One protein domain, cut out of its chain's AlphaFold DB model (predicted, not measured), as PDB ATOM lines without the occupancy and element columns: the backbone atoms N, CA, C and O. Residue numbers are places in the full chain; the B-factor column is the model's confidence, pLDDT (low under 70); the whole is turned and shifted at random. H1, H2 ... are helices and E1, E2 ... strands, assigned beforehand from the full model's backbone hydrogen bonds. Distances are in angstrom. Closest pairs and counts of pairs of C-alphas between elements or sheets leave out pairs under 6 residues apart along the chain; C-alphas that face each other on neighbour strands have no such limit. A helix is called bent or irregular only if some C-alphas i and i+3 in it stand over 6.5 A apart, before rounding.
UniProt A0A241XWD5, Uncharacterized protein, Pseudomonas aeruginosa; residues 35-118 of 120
ATOM      1  N   ASP A  35     -35.065 -30.631 -42.678       81.06
ATOM      2  CA  ASP A  35     -34.535 -31.951 -43.056       81.06
ATOM      3  C   ASP A  35     -35.210 -33.035 -42.196       81.06
ATOM      4  O   ASP A  35     -34.893 -33.193 -41.013       81.06
ATOM      5  N   SER A  36     -36.183 -33.755 -42.761       80.75
ATOM      6  CA  SER A  36     -36.853 -34.871 -42.082       80.75
ATOM      7  C   SER A  36     -36.230 -36.200 -42.493       80.75
ATOM      8  O   SER A  36     -36.304 -36.601 -43.654       80.75
ATOM      9  N   ARG A  37     -35.655 -36.918 -41.525       84.25
ATOM     10  CA  ARG A  37     -35.024 -38.240 -41.716       84.25
ATOM     11  C   ARG A  37     -35.767 -39.353 -40.991       84.25
ATOM     12  O   ARG A  37     -35.212 -40.415 -40.710       84.25
ATOM     13  N   VAL A  38     -37.019 -39.094 -40.637       80.56
ATOM     14  CA  VAL A  38     -37.889 -40.070 -39.996       80.56
ATOM     15  C   VAL A  38     -38.377 -41.056 -41.056       80.56
ATOM     16  O   VAL A  38     -38.945 -40.649 -42.069       80.56
ATOM     17  N   ALA A  39     -38.144 -42.350 -40.834       78.25
ATOM     18  CA  ALA A  39     -38.660 -43.395 -41.715       78.25
ATOM     19  C   ALA A  39     -40.201 -43.364 -41.740       78.25
ATOM     20  O   ALA A  39     -40.827 -43.063 -40.725       78.25
ATOM     21  N   ALA A  40     -40.819 -43.683 -42.881       74.50
ATOM     22  CA  ALA A  40     -42.275 -43.584 -43.055       74.50
ATOM     23  C   ALA A  40     -43.062 -44.487 -42.083       74.50
ATOM     24  O   ALA A  40     -44.205 -44.204 -41.740       74.50
ATOM     25  N   GLU A  41     -42.437 -45.570 -41.631       79.31
ATOM     26  CA  GLU A  41     -42.952 -46.545 -40.676       79.31
ATOM     27  C   GLU A  41     -42.641 -46.211 -39.209       79.31
ATOM     28  O   GLU A  41     -42.996 -46.979 -38.312       79.31
ATOM     29  N   TRP A  42     -41.946 -45.102 -38.938       82.94
ATOM     30  CA  TRP A  42     -41.545 -44.756 -37.582       82.94
ATOM     31  C   TRP A  42     -42.757 -44.418 -36.711       82.94
ATOM     32  O   TRP A  42     -43.525 -43.501 -36.998       82.94
ATOM     33  N   VAL A  43     -42.881 -45.125 -35.589       79.44
ATOM     34  CA  VAL A  43     -43.900 -44.869 -34.569       79.44
ATOM     35  C   VAL A  43     -43.207 -44.665 -33.234       79.44
ATOM     36  O   VAL A  43     -42.704 -45.606 -32.620       79.44
ATOM     37  N   GLY A  44     -43.189 -43.424 -32.761       85.81
ATOM     38  CA  GLY A  44     -42.596 -43.094 -31.475       85.81
ATOM     39  C   GLY A  44     -42.113 -41.659 -31.407       85.81
ATOM     40  O   GLY A  44     -42.408 -40.844 -32.278       85.81
ATOM     41  N   ALA A  45     -41.351 -41.377 -30.354       89.94
ATOM     42  CA  ALA A  45     -40.774 -40.068 -30.130       89.94
ATOM     43  C   ALA A  45     -39.822 -39.674 -31.267       89.94
ATOM     44  O   ALA A  45     -39.202 -40.525 -31.915       89.94
ATOM     45  N   CYS A  46     -39.674 -38.374 -31.472       91.38
ATOM     46  CA  CYS A  46     -38.772 -37.803 -32.457       91.38
ATOM     47  C   CYS A  46     -37.913 -36.726 -31.819       91.38
ATOM     48  O   CYS A  46     -38.357 -35.976 -30.951       91.38
ATOM     49  N   THR A  47     -36.667 -36.661 -32.256       92.38
ATOM     50  CA  THR A  47     -35.756 -35.583 -31.925       92.38
ATOM     51  C   THR A  47     -35.919 -34.475 -32.950       92.38
ATOM     52  O   THR A  47     -35.907 -34.735 -34.150       92.38
ATOM     53  N   ILE A  48     -36.034 -33.241 -32.472       92.50
ATOM     54  CA  ILE A  48     -35.938 -32.039 -33.287       92.50
ATOM     55  C   ILE A  48     -34.662 -31.286 -32.916       92.50
ATOM     56  O   ILE A  48     -34.466 -30.906 -31.761       92.50
ATOM     57  N   SER A  49     -33.782 -31.076 -33.890       93.12
ATOM     58  CA  SER A  49     -32.575 -30.264 -33.730       93.12
ATOM     59  C   SER A  49     -32.676 -28.995 -34.557       93.12
ATOM     60  O   SER A  49     -33.148 -29.054 -35.685       93.12
ATOM     61  N   PHE A  50     -32.236 -27.865 -34.020       93.06
ATOM     62  CA  PHE A  50     -32.312 -26.569 -34.696       93.06
ATOM     63  C   PHE A  50     -31.276 -25.601 -34.121       93.06
ATOM     64  O   PHE A  50     -30.799 -25.781 -33.001       93.06
ATOM     65  N   CYS A  51     -30.919 -24.568 -34.873       90.94
ATOM     66  CA  CYS A  51     -30.144 -23.433 -34.391       90.94
ATOM     67  C   CYS A  51     -31.095 -22.270 -34.108       90.94
ATOM     68  O   CYS A  51     -31.925 -21.931 -34.945       90.94
ATOM     69  N   LEU A  52     -30.992 -21.667 -32.928       88.62
ATOM     70  CA  LEU A  52     -31.764 -20.488 -32.547       88.62
ATOM     71  C   LEU A  52     -30.824 -19.499 -31.866       88.62
ATOM     72  O   LEU A  52     -30.143 -19.868 -30.910       88.62
ATOM     73  N   GLU A  53     -30.769 -18.266 -32.376       86.31
ATOM     74  CA  GLU A  53     -29.874 -17.210 -31.868       86.31
ATOM     75  C   GLU A  53     -28.391 -17.647 -31.821       86.31
ATOM     76  O   GLU A  53     -27.639 -17.286 -30.919       86.31
ATOM     77  N   GLY A  54     -27.962 -18.473 -32.784       86.12
ATOM     78  CA  GLY A  54     -26.598 -19.015 -32.847       86.12
ATOM     79  C   GLY A  54     -26.325 -20.192 -31.902       86.12
ATOM     80  O   GLY A  54     -25.195 -20.673 -31.841       86.12
ATOM     81  N   VAL A  55     -27.336 -20.678 -31.175       89.69
ATOM     82  CA  VAL A  55     -27.221 -21.825 -30.267       89.69
ATOM     83  C   VAL A  55     -27.921 -23.040 -30.862       89.69
ATOM     84  O   VAL A  55     -29.130 -23.020 -31.097       89.69
ATOM     85  N   HIS A  56     -27.178 -24.134 -31.034       93.06
ATOM     86  CA  HIS A  56     -27.760 -25.420 -31.405       93.06
ATOM     87  C   HIS A  56     -28.524 -26.037 -30.233       93.06
ATOM     88  O   HIS A  56     -27.998 -26.196 -29.129       93.06
ATOM     89  N   ARG A  57     -29.774 -26.405 -30.494       91.81
ATOM     90  CA  ARG A  57     -30.692 -27.043 -29.556       91.81
ATOM     91  C   ARG A  57     -31.174 -28.368 -30.123       91.81
ATOM     92  O   ARG A  57     -31.199 -28.571 -31.334       91.81
ATOM     93  N   CYS A  58     -31.517 -29.273 -29.218       92.62
ATOM     94  CA  CYS A  58     -31.964 -30.619 -29.525       92.62
ATOM     95  C   CYS A  58     -32.990 -31.027 -28.468       92.62
ATOM     96  O   CYS A  58     -32.653 -31.116 -27.287       92.62
ATOM     97  N   ASP A  59     -34.229 -31.227 -28.898       93.06
ATOM     98  CA  ASP A  59     -35.372 -31.539 -28.044       93.06
ATOM     99  C   ASP A  59     -36.039 -32.837 -28.501       93.06
ATOM    100  O   ASP A  59     -35.926 -33.229 -29.659       93.06
ATOM    101  N   VAL A  60     -36.742 -33.514 -27.591       92.50
ATOM    102  CA  VAL A  60     -37.488 -34.742 -27.898       92.50
ATOM    103  C   VAL A  60     -38.982 -34.477 -27.767       92.50
ATOM    104  O   VAL A  60     -39.448 -34.025 -26.720       92.50
ATOM    105  N   LEU A  61     -39.726 -34.787 -28.822       91.12
ATOM    106  CA  LEU A  61     -41.179 -34.694 -28.907       91.12
ATOM    107  C   LEU A  61     -41.799 -36.096 -28.978       91.12
ATOM    108  O   LEU A  61     -41.141 -37.040 -29.418       91.12
ATOM    109  N   PRO A  62     -43.043 -36.269 -28.508       89.00
ATOM    110  CA  PRO A  62     -43.600 -37.591 -28.235       89.00
ATOM    111  C   PRO A  62     -44.027 -38.359 -29.495       89.00
ATOM    112  O   PRO A  62     -44.197 -39.578 -29.420       89.00
ATOM    113  N   SER A  63     -44.175 -37.680 -30.637       88.31
ATOM    114  CA  SER A  63     -44.536 -38.279 -31.926       88.31
ATOM    115  C   SER A  63     -43.896 -37.546 -33.111       88.31
ATOM    116  O   SER A  63     -43.382 -36.431 -32.970       88.31
ATOM    117  N   VAL A  64     -43.971 -38.175 -34.290       87.94
ATOM    118  CA  VAL A  64     -43.583 -37.576 -35.578       87.94
ATOM    119  C   VAL A  64     -44.397 -36.319 -35.858       87.94
ATOM    120  O   VAL A  64     -43.818 -35.284 -36.166       87.94
ATOM    121  N   ASP A  65     -45.720 -36.386 -35.693       86.69
ATOM    122  CA  ASP A  65     -46.619 -35.258 -35.962       86.69
ATOM    123  C   ASP A  65     -46.268 -34.047 -35.095       86.69
ATOM    124  O   ASP A  65     -46.149 -32.931 -35.591       86.69
ATOM    125  N   GLU A  66     -46.019 -34.270 -33.804       89.06
ATOM    126  CA  GLU A  66     -45.643 -33.215 -32.860       89.06
ATOM    127  C   GLU A  66     -44.286 -32.593 -33.233       89.06
ATOM    128  O   GLU A  66     -44.122 -31.372 -33.181       89.06
ATOM    129  N   ALA A  67     -43.321 -33.410 -33.670       89.50
ATOM    130  CA  ALA A  67     -42.023 -32.930 -34.137       89.50
ATOM    131  C   ALA A  67     -42.099 -32.161 -35.461       89.50
ATOM    132  O   ALA A  67     -41.423 -31.143 -35.612       89.50
ATOM    133  N   LEU A  68     -42.946 -32.592 -36.394       87.31
ATOM    134  CA  LEU A  68     -43.189 -31.871 -37.641       87.31
ATOM    135  C   LEU A  68     -43.896 -30.536 -37.384       87.31
ATOM    136  O   LEU A  68     -43.487 -29.524 -37.947       87.31
ATOM    137  N   LEU A  69     -44.879 -30.498 -36.481       87.94
ATOM    138  CA  LEU A  69     -45.533 -29.255 -36.062       87.94
ATOM    139  C   LEU A  69     -44.535 -28.277 -35.431       87.94
ATOM    140  O   LEU A  69     -44.523 -27.095 -35.777       87.94
ATOM    141  N   ALA A  70     -43.653 -28.756 -34.552       88.94
ATOM    142  CA  ALA A  70     -42.586 -27.933 -33.988       88.94
ATOM    143  C   ALA A  70     -41.625 -27.421 -35.073       88.94
ATOM    144  O   ALA A  70     -41.292 -26.235 -35.093       88.94
ATOM    145  N   ALA A  71     -41.226 -28.276 -36.019       89.81
ATOM    146  CA  ALA A  71     -40.375 -27.884 -37.139       89.81
ATOM    147  C   ALA A  71     -41.040 -26.826 -38.029       89.81
ATOM    148  O   ALA A  71     -40.379 -25.894 -38.481       89.81
ATOM    149  N   TRP A  72     -42.354 -26.913 -38.228       86.00
ATOM    150  CA  TRP A  72     -43.122 -25.908 -38.958       86.00
ATOM    151  C   TRP A  72     -43.169 -24.572 -38.218       86.00
ATOM    152  O   TRP A  72     -42.932 -23.531 -38.830       86.00
ATOM    153  N   LEU A  73     -43.386 -24.573 -36.902       87.94
ATOM    154  CA  LEU A  73     -43.312 -23.345 -36.105       87.94
ATOM    155  C   LEU A  73     -41.929 -22.696 -36.207       87.94
ATOM    156  O   LEU A  73     -41.831 -21.484 -36.402       87.94
ATOM    157  N   LEU A  74     -40.868 -23.502 -36.146       88.50
ATOM    158  CA  LEU A  74     -39.495 -23.034 -36.320       88.50
ATOM    159  C   LEU A  74     -39.212 -22.559 -37.751       88.50
ATOM    160  O   LEU A  74     -38.421 -21.645 -37.927       88.50
ATOM    161  N   SER A  75     -39.873 -23.104 -38.772       86.00
ATOM    162  CA  SER A  75     -39.696 -22.654 -40.160       86.00
ATOM    163  C   SER A  75     -40.235 -21.244 -40.430       86.00
ATOM    164  O   SER A  75     -39.904 -20.637 -41.451       86.00
ATOM    165  N   SER A  76     -41.059 -20.707 -39.523       83.88
ATOM    166  CA  SER A  76     -41.581 -19.349 -39.637       83.88
ATOM    167  C   SER A  76     -40.454 -18.313 -39.556       83.88
ATOM    168  O   SER A  76     -39.621 -18.393 -38.652       83.88
ATOM    169  N   PRO A  77     -40.471 -17.260 -40.396       78.56
ATOM    170  CA  PRO A  77     -39.529 -16.146 -40.287       78.56
ATOM    171  C   PRO A  77     -39.532 -15.458 -38.913       78.56
ATOM    172  O   PRO A  77     -38.552 -14.814 -38.553       78.56
ATOM    173  N   LEU A  78     -40.626 -15.583 -38.155       79.31
ATOM    174  CA  LEU A  78     -40.776 -14.989 -36.824       79.31
ATOM    175  C   LEU A  78     -40.001 -15.745 -35.735       79.31
ATOM    176  O   LEU A  78     -39.750 -15.182 -34.676       79.31
ATOM    177  N   SER A  79     -39.641 -17.012 -35.966       81.31
ATOM    178  CA  SER A  79     -38.948 -17.829 -34.964       81.31
ATOM    179  C   SER A  79     -37.456 -17.490 -34.860       81.31
ATOM    180  O   SER A  79     -36.857 -17.708 -33.814       81.31
ATOM    181  N   GLY A  80     -36.845 -17.004 -35.951       83.88
ATOM    182  CA  GLY A  80     -35.396 -16.822 -36.064       83.88
ATOM    183  C   GLY A  80     -34.582 -18.125 -36.080       83.88
ATOM    184  O   GLY A  80     -33.364 -18.072 -35.902       83.88
ATOM    185  N   ALA A  81     -35.223 -19.284 -36.261       88.69
ATOM    186  CA  ALA A  81     -34.555 -20.580 -36.252       88.69
ATOM    187  C   ALA A  81     -33.999 -20.981 -37.631       88.69
ATOM    188  O   ALA A  81     -34.559 -20.648 -38.677       88.69
ATOM    189  N   SER A  82     -32.904 -21.741 -37.628       88.31
ATOM    190  CA  SER A  82     -32.281 -22.338 -38.816       88.31
ATOM    191  C   SER A  82     -31.860 -23.787 -38.560       88.31
ATOM    192  O   SER A  82     -31.987 -24.292 -37.445       88.31
ATOM    193  N   ASP A  83     -31.360 -24.466 -39.597       89.81
ATOM    194  CA  ASP A  83     -30.806 -25.827 -39.514       89.81
ATOM    195  C   ASP A  83     -31.742 -26.839 -38.833       89.81
ATOM    196  O   ASP A  83     -31.314 -27.660 -38.019       89.81
ATOM    197  N   ILE A  84     -33.036 -26.753 -39.145       92.06
ATOM    198  CA  ILE A  84     -34.078 -27.557 -38.511       92.06
ATOM    199  C   ILE A  84     -34.019 -28.978 -39.073       92.06
ATOM    200  O   ILE A  84     -34.089 -29.180 -40.287       92.06
ATOM    201  N   ARG A  85     -33.914 -29.974 -38.193       92.62
ATOM    202  CA  ARG A  85     -33.931 -31.395 -38.555       92.62
ATOM    203  C   ARG A  85     -34.815 -32.196 -37.623       92.62
ATOM    204  O   ARG A  85     -34.851 -31.915 -36.426       92.62
ATOM    205  N   VAL A  86     -35.475 -33.206 -38.174       90.94
ATOM    206  CA  VAL A  86     -36.317 -34.144 -37.428       90.94
ATOM    207  C   VAL A  86     -35.827 -35.568 -37.665       90.94
ATOM    208  O   VAL A  86     -35.715 -36.014 -38.806       90.94
ATOM    209  N   GLU A  87     -35.549 -36.292 -36.584       92.50
ATOM    210  CA  GLU A  87     -35.046 -37.669 -36.608       92.50
ATOM    211  C   GLU A  87     -35.813 -38.548 -35.605       92.50
ATOM    212  O   GLU A  87     -36.371 -38.059 -34.622       92.50
ATOM    213  N   GLY A  88     -35.858 -39.863 -35.831       88.75
ATOM    214  CA  GLY A  88     -36.464 -40.799 -34.876       88.75
ATOM    215  C   GLY A  88     -35.682 -40.844 -33.558       88.75
ATOM    216  O   GLY A  88     -34.455 -40.897 -33.562       88.75
ATOM    217  N   SER A  89     -36.379 -40.843 -32.418       86.50
ATOM    218  CA  SER A  89     -35.758 -40.887 -31.088       86.50
ATOM    219  C   SER A  89     -36.032 -42.206 -30.375       86.50
ATOM    220  O   SER A  89     -37.175 -42.570 -30.109       86.50
ATOM    221  N   LEU A  90     -34.963 -42.875 -29.938       83.56
ATOM    222  CA  LEU A  90     -35.056 -44.014 -29.016       83.56
ATOM    223  C   LEU A  90     -35.339 -43.585 -27.563       83.56
ATOM    224  O   LEU A  90     -35.617 -44.426 -26.710       83.56
ATOM    225  N   ARG A  91     -35.256 -42.283 -27.260       76.88
ATOM    226  CA  ARG A  91     -35.551 -41.713 -25.939       76.88
ATOM    227  C   ARG A  91     -36.993 -41.227 -25.884       76.88
ATOM    228  O   ARG A  91     -37.459 -40.600 -26.832       76.88
ATOM    229  N   ARG A  92     -37.667 -41.471 -24.754       69.00
ATOM    230  CA  ARG A  92     -39.075 -41.096 -24.530       69.00
ATOM    231  C   ARG A  92     -39.283 -39.974 -23.507       69.00
ATOM    232  O   ARG A  92     -40.406 -39.513 -23.351       69.00
ATOM    233  N   ASP A  93     -38.219 -39.511 -22.853       69.38
ATOM    234  CA  ASP A  93     -38.288 -38.541 -21.748       69.38
ATOM    235  C   ASP A  93     -38.293 -37.088 -22.253       69.38
ATOM    236  O   ASP A  93     -37.477 -36.257 -21.856       69.38
ATOM    237  N   GLY A  94     -39.188 -36.816 -23.201       75.94
ATOM    238  CA  GLY A  94     -39.352 -35.522 -23.853       75.94
ATOM    239  C   GLY A  94     -40.515 -34.699 -23.304       75.94
ATOM    240  O   GLY A  94     -41.077 -34.966 -22.240       75.94
ATOM    241  N   TYR A  95     -40.897 -33.685 -24.070       83.75
ATOM    242  CA  TYR A  95     -42.092 -32.887 -23.810       83.75
ATOM    243  C   TYR A  95     -43.361 -33.742 -23.960       83.75
ATOM    244  O   TYR A  95     -43.375 -34.720 -24.707       83.75
ATOM    245  N   LYS A  96     -44.448 -33.377 -23.263       85.31
ATOM    246  CA  LYS A  96     -45.722 -34.114 -23.359       85.31
ATOM    247  C   LYS A  96     -46.517 -33.755 -24.620       85.31
ATOM    248  O   LYS A  96     -47.343 -34.556 -25.043       85.31
ATOM    249  N   SER A  97     -46.269 -32.579 -25.196       85.25
ATOM    250  CA  SER A  97     -46.888 -32.070 -26.425       85.25
ATOM    251  C   SER A  97     -46.010 -30.989 -27.077       85.25
ATOM    252  O   SER A  97     -45.134 -30.417 -26.417       85.25
ATOM    253  N   MET A  98     -46.260 -30.664 -28.350       87.56
ATOM    254  CA  MET A  98     -45.651 -29.519 -29.041       87.56
ATOM    255  C   MET A  98     -46.026 -28.198 -28.375       87.56
ATOM    256  O   MET A  98     -45.199 -27.292 -28.348       87.56
ATOM    257  N   LEU A  99     -47.219 -28.079 -27.782       87.88
ATOM    258  CA  LEU A  99     -47.612 -26.861 -27.069       87.88
ATOM    259  C   LEU A  99     -46.748 -26.637 -25.825       87.88
ATOM    260  O   LEU A  99     -46.235 -25.536 -25.638       87.88
ATOM    261  N   ASP A 100     -46.510 -27.682 -25.026       89.69
ATOM    262  CA  ASP A 100     -45.619 -27.595 -23.859       89.69
ATOM    263  C   ASP A 100     -44.187 -27.230 -24.275       89.69
ATOM    264  O   ASP A 100     -43.514 -26.427 -23.625       89.69
ATOM    265  N   TRP A 101     -43.721 -27.810 -25.384       92.56
ATOM    266  CA  TRP A 101     -42.433 -27.467 -25.982       92.56
ATOM    267  C   TRP A 101     -42.388 -26.003 -26.439       92.56
ATOM    268  O   TRP A 101     -41.462 -25.271 -26.084       92.56
ATOM    269  N   GLY A 102     -43.406 -25.556 -27.173       88.50
ATOM    270  CA  GLY A 102     -43.501 -24.215 -27.735       88.50
ATOM    271  C   GLY A 102     -43.588 -23.145 -26.653       88.50
ATOM    272  O   GLY A 102     -42.897 -22.133 -26.737       88.50
ATOM    273  N   GLU A 103     -44.361 -23.379 -25.590       90.00
ATOM    274  CA  GLU A 103     -44.440 -22.450 -24.462       90.00
ATOM    275  C   GLU A 103     -43.084 -22.305 -23.767       90.00
ATOM    276  O   GLU A 103     -42.691 -21.192 -23.420       90.00
ATOM    277  N   MET A 104     -42.344 -23.405 -23.609       89.81
ATOM    278  CA  MET A 104     -41.023 -23.404 -22.976       89.81
ATOM    279  C   MET A 104     -39.932 -22.783 -23.864       89.81
ATOM    280  O   MET A 104     -38.990 -22.178 -23.349       89.81
ATOM    281  N   ARG A 105     -40.008 -22.955 -25.191       87.81
ATOM    282  CA  ARG A 105     -38.960 -22.509 -26.128       87.81
ATOM    283  C   ARG A 105     -39.184 -21.122 -26.700       87.81
ATOM    284  O   ARG A 105     -38.217 -20.383 -26.853       87.81
ATOM    285  N   LEU A 106     -40.428 -20.800 -27.021       86.62
ATOM    286  CA  LEU A 106     -40.811 -19.590 -27.742       86.62
ATOM    287  C   LEU A 106     -41.520 -18.601 -26.810       86.62
ATOM    288  O   LEU A 106     -41.549 -17.402 -27.071       86.62
ATOM    289  N   GLY A 107     -42.069 -19.087 -25.694       88.94
ATOM    290  CA  GLY A 107     -42.916 -18.298 -24.813       88.94
ATOM    291  C   GLY A 107     -44.343 -18.176 -25.350       88.94
ATOM    292  O   GLY A 107     -44.615 -18.308 -26.542       88.94
ATOM    293  N   LYS A 108     -45.292 -17.892 -24.451       87.88
ATOM    294  CA  LYS A 108     -46.732 -17.878 -24.769       87.88
ATOM    295  C   LYS A 108     -47.134 -16.861 -25.838       87.88
ATOM    296  O   LYS A 108     -48.071 -17.118 -26.589       87.88
ATOM    297  N   VAL A 109     -46.474 -15.702 -25.873       86.56
ATOM    298  CA  VAL A 109     -46.808 -14.614 -26.808       86.56
ATOM    299  C   VAL A 109     -46.410 -15.004 -28.227       86.56
ATOM    300  O   VAL A 109     -47.280 -15.111 -29.087       86.56
ATOM    301  N   LEU A 110     -45.131 -15.324 -28.438       84.50
ATOM    302  CA  LEU A 110     -44.625 -15.727 -29.747       84.50
ATOM    303  C   LEU A 110     -45.269 -17.033 -30.224       84.50
ATOM    304  O   LEU A 110     -45.625 -17.140 -31.390       84.50
ATOM    305  N   LEU A 111     -45.496 -18.006 -29.331       87.44
ATOM    306  CA  LEU A 111     -46.213 -19.231 -29.693       87.44
ATOM    307  C   LEU A 111     -47.619 -18.922 -30.218       87.44
ATOM    308  O   LEU A 111     -48.026 -19.483 -31.228       87.44
ATOM    309  N   ARG A 112     -48.365 -18.025 -29.563       87.12
ATOM    310  CA  ARG A 112     -49.699 -17.632 -30.031       87.12
ATOM    311  C   ARG A 112     -49.635 -16.952 -31.395       87.12
ATOM    312  O   ARG A 112     -50.453 -17.267 -32.252       87.12
ATOM    313  N   GLU A 113     -48.692 -16.037 -31.589       85.25
ATOM    314  CA  GLU A 113     -48.497 -15.350 -32.869       85.25
ATOM    315  C   GLU A 113     -48.167 -16.346 -33.983       85.25
ATOM    316  O   GLU A 113     -48.806 -16.332 -35.033       85.25
ATOM    317  N   LEU A 114     -47.255 -17.282 -33.721       81.81
ATOM    318  CA  LEU A 114     -46.910 -18.348 -34.650       81.81
ATOM    319  C   LEU A 114     -48.100 -19.265 -34.936       81.81
ATOM    320  O   LEU A 114     -48.383 -19.527 -36.095       81.81
ATOM    321  N   LEU A 115     -48.843 -19.718 -33.925       81.81
ATOM    322  CA  LEU A 115     -50.033 -20.549 -34.138       81.81
ATOM    323  C   LEU A 115     -51.114 -19.805 -34.933       81.81
ATOM    324  O   LEU A 115     -51.753 -20.404 -35.793       81.81
ATOM    325  N   SER A 116     -51.282 -18.499 -34.705       79.12
ATOM    326  CA  SER A 116     -52.205 -17.661 -35.485       79.12
ATOM    327  C   SER A 116     -51.767 -17.489 -36.941       79.12
ATOM    328  O   SER A 116     -52.594 -17.269 -37.821       79.12
ATOM    329  N   TRP A 117     -50.469 -17.645 -37.205       67.25
ATOM    330  CA  TRP A 117     -49.896 -17.699 -38.546       67.25
ATOM    331  C   TRP A 117     -50.324 -18.953 -39.323       67.25
ATOM    332  O   TRP A 117     -50.336 -18.925 -40.552       67.25
ATOM    333  N   TRP A 118     -50.690 -20.032 -38.616       61.69
ATOM    334  CA  TRP A 118     -51.009 -21.344 -39.192       61.69
ATOM    335  C   TRP A 118     -52.483 -21.759 -39.061       61.69
ATOM    336  O   TRP A 118     -52.884 -22.730 -39.691       61.69
TER     337      TRP A 118
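What this domain is: This is residues 35 to 118 of the 120 residues of an uncharacterized protein of Pseudomonas aeruginosa (UniProt A0A241XWD5). A small, twisted sheet of three strands has one helix, H1, running along one face, while the other face is bare of helices. The bent helix H2 makes a corner beside H1: its first arm, H2a, packs on H1 near the edge strand E2, and its second arm, H2b, turns away past the far end of H1. The printed part has 84 residues, with E1, E2, H1, E3 and H2 in that order; the sheet runs E2, E1, E3, antiparallel throughout, and the class is mixed, helices and strands. It is compact, with a radius of gyration of the C-alphas of 11.9 A and spans of 33 by 23 by 21 A.

Where its parts are: Residues 35 to 36 are paired, parallel, with residues 85 to 86, farther along. Strand E1, residues 46 to 52, begins at C-alpha 46 (-38.772, -37.803, -32.457) and is 18.7 A long. E2, residues 55 to 61, is 19.0 A long. Helix H1, residues 64 to 75, is 16.1 A long. E3, residues 81 to 88, is 20.4 A long. H2, residues 98 to 118, was assigned as one helix by its hydrogen bonds but is bent: C-alphas 105 and 108 are 9.1 A apart. Its arms are H2a, residues 98 to 105, and H2b, residues 108 to 118, which ends at C-alpha 118 (-51.009, -21.344, -39.192).

How they stand to each other: E1 is the inner strand. E1 and E2 form a hairpin at 157 degrees, with N 48 and O 59 at 2.8 A. E1 and E3 are antiparallel at 166 degrees, with N 49 and O 85 at 2.9 A. H1 is on the sheet at a height of 8.4 A and runs along the strands, over E1, at 6 degrees to it on the local plane. E2, H1 and E3 form a split strand-helix-strand unit, two strands running the same way with E1 between them, and its crossover is right-handed. The domain has two layers, helices on one face of a sheet, with H1 and H2a on one face. H1, with residues 66 to 70 alone, touches H2a at a steep tilt of 41 degrees, the same way; their closest C-alphas, of Glu 66 and Met 98, are 5.3 A apart. H2b is not on the sheet. H1 and H2b are close but not clearly touching, about perpendicular at 83 degrees, with the closest C-alphas, of Leu 73 and Leu 114, 6.3 A apart. H2a and H2b only just touch, with 3 pairs of C-alphas within 8 A, and only at the corner. In H1, H2a and H2b every O i to N i+4 pair is within hydrogen-bond range.

The domain as a whole: The C-alphas farthest apart, of Glu 41 and Val 109, are 35.0 A apart. The printed part has no cut and no long link. The mean pLDDT of the printed part is 85.9; residues 92 to 93 and 117 to 118 are under 70.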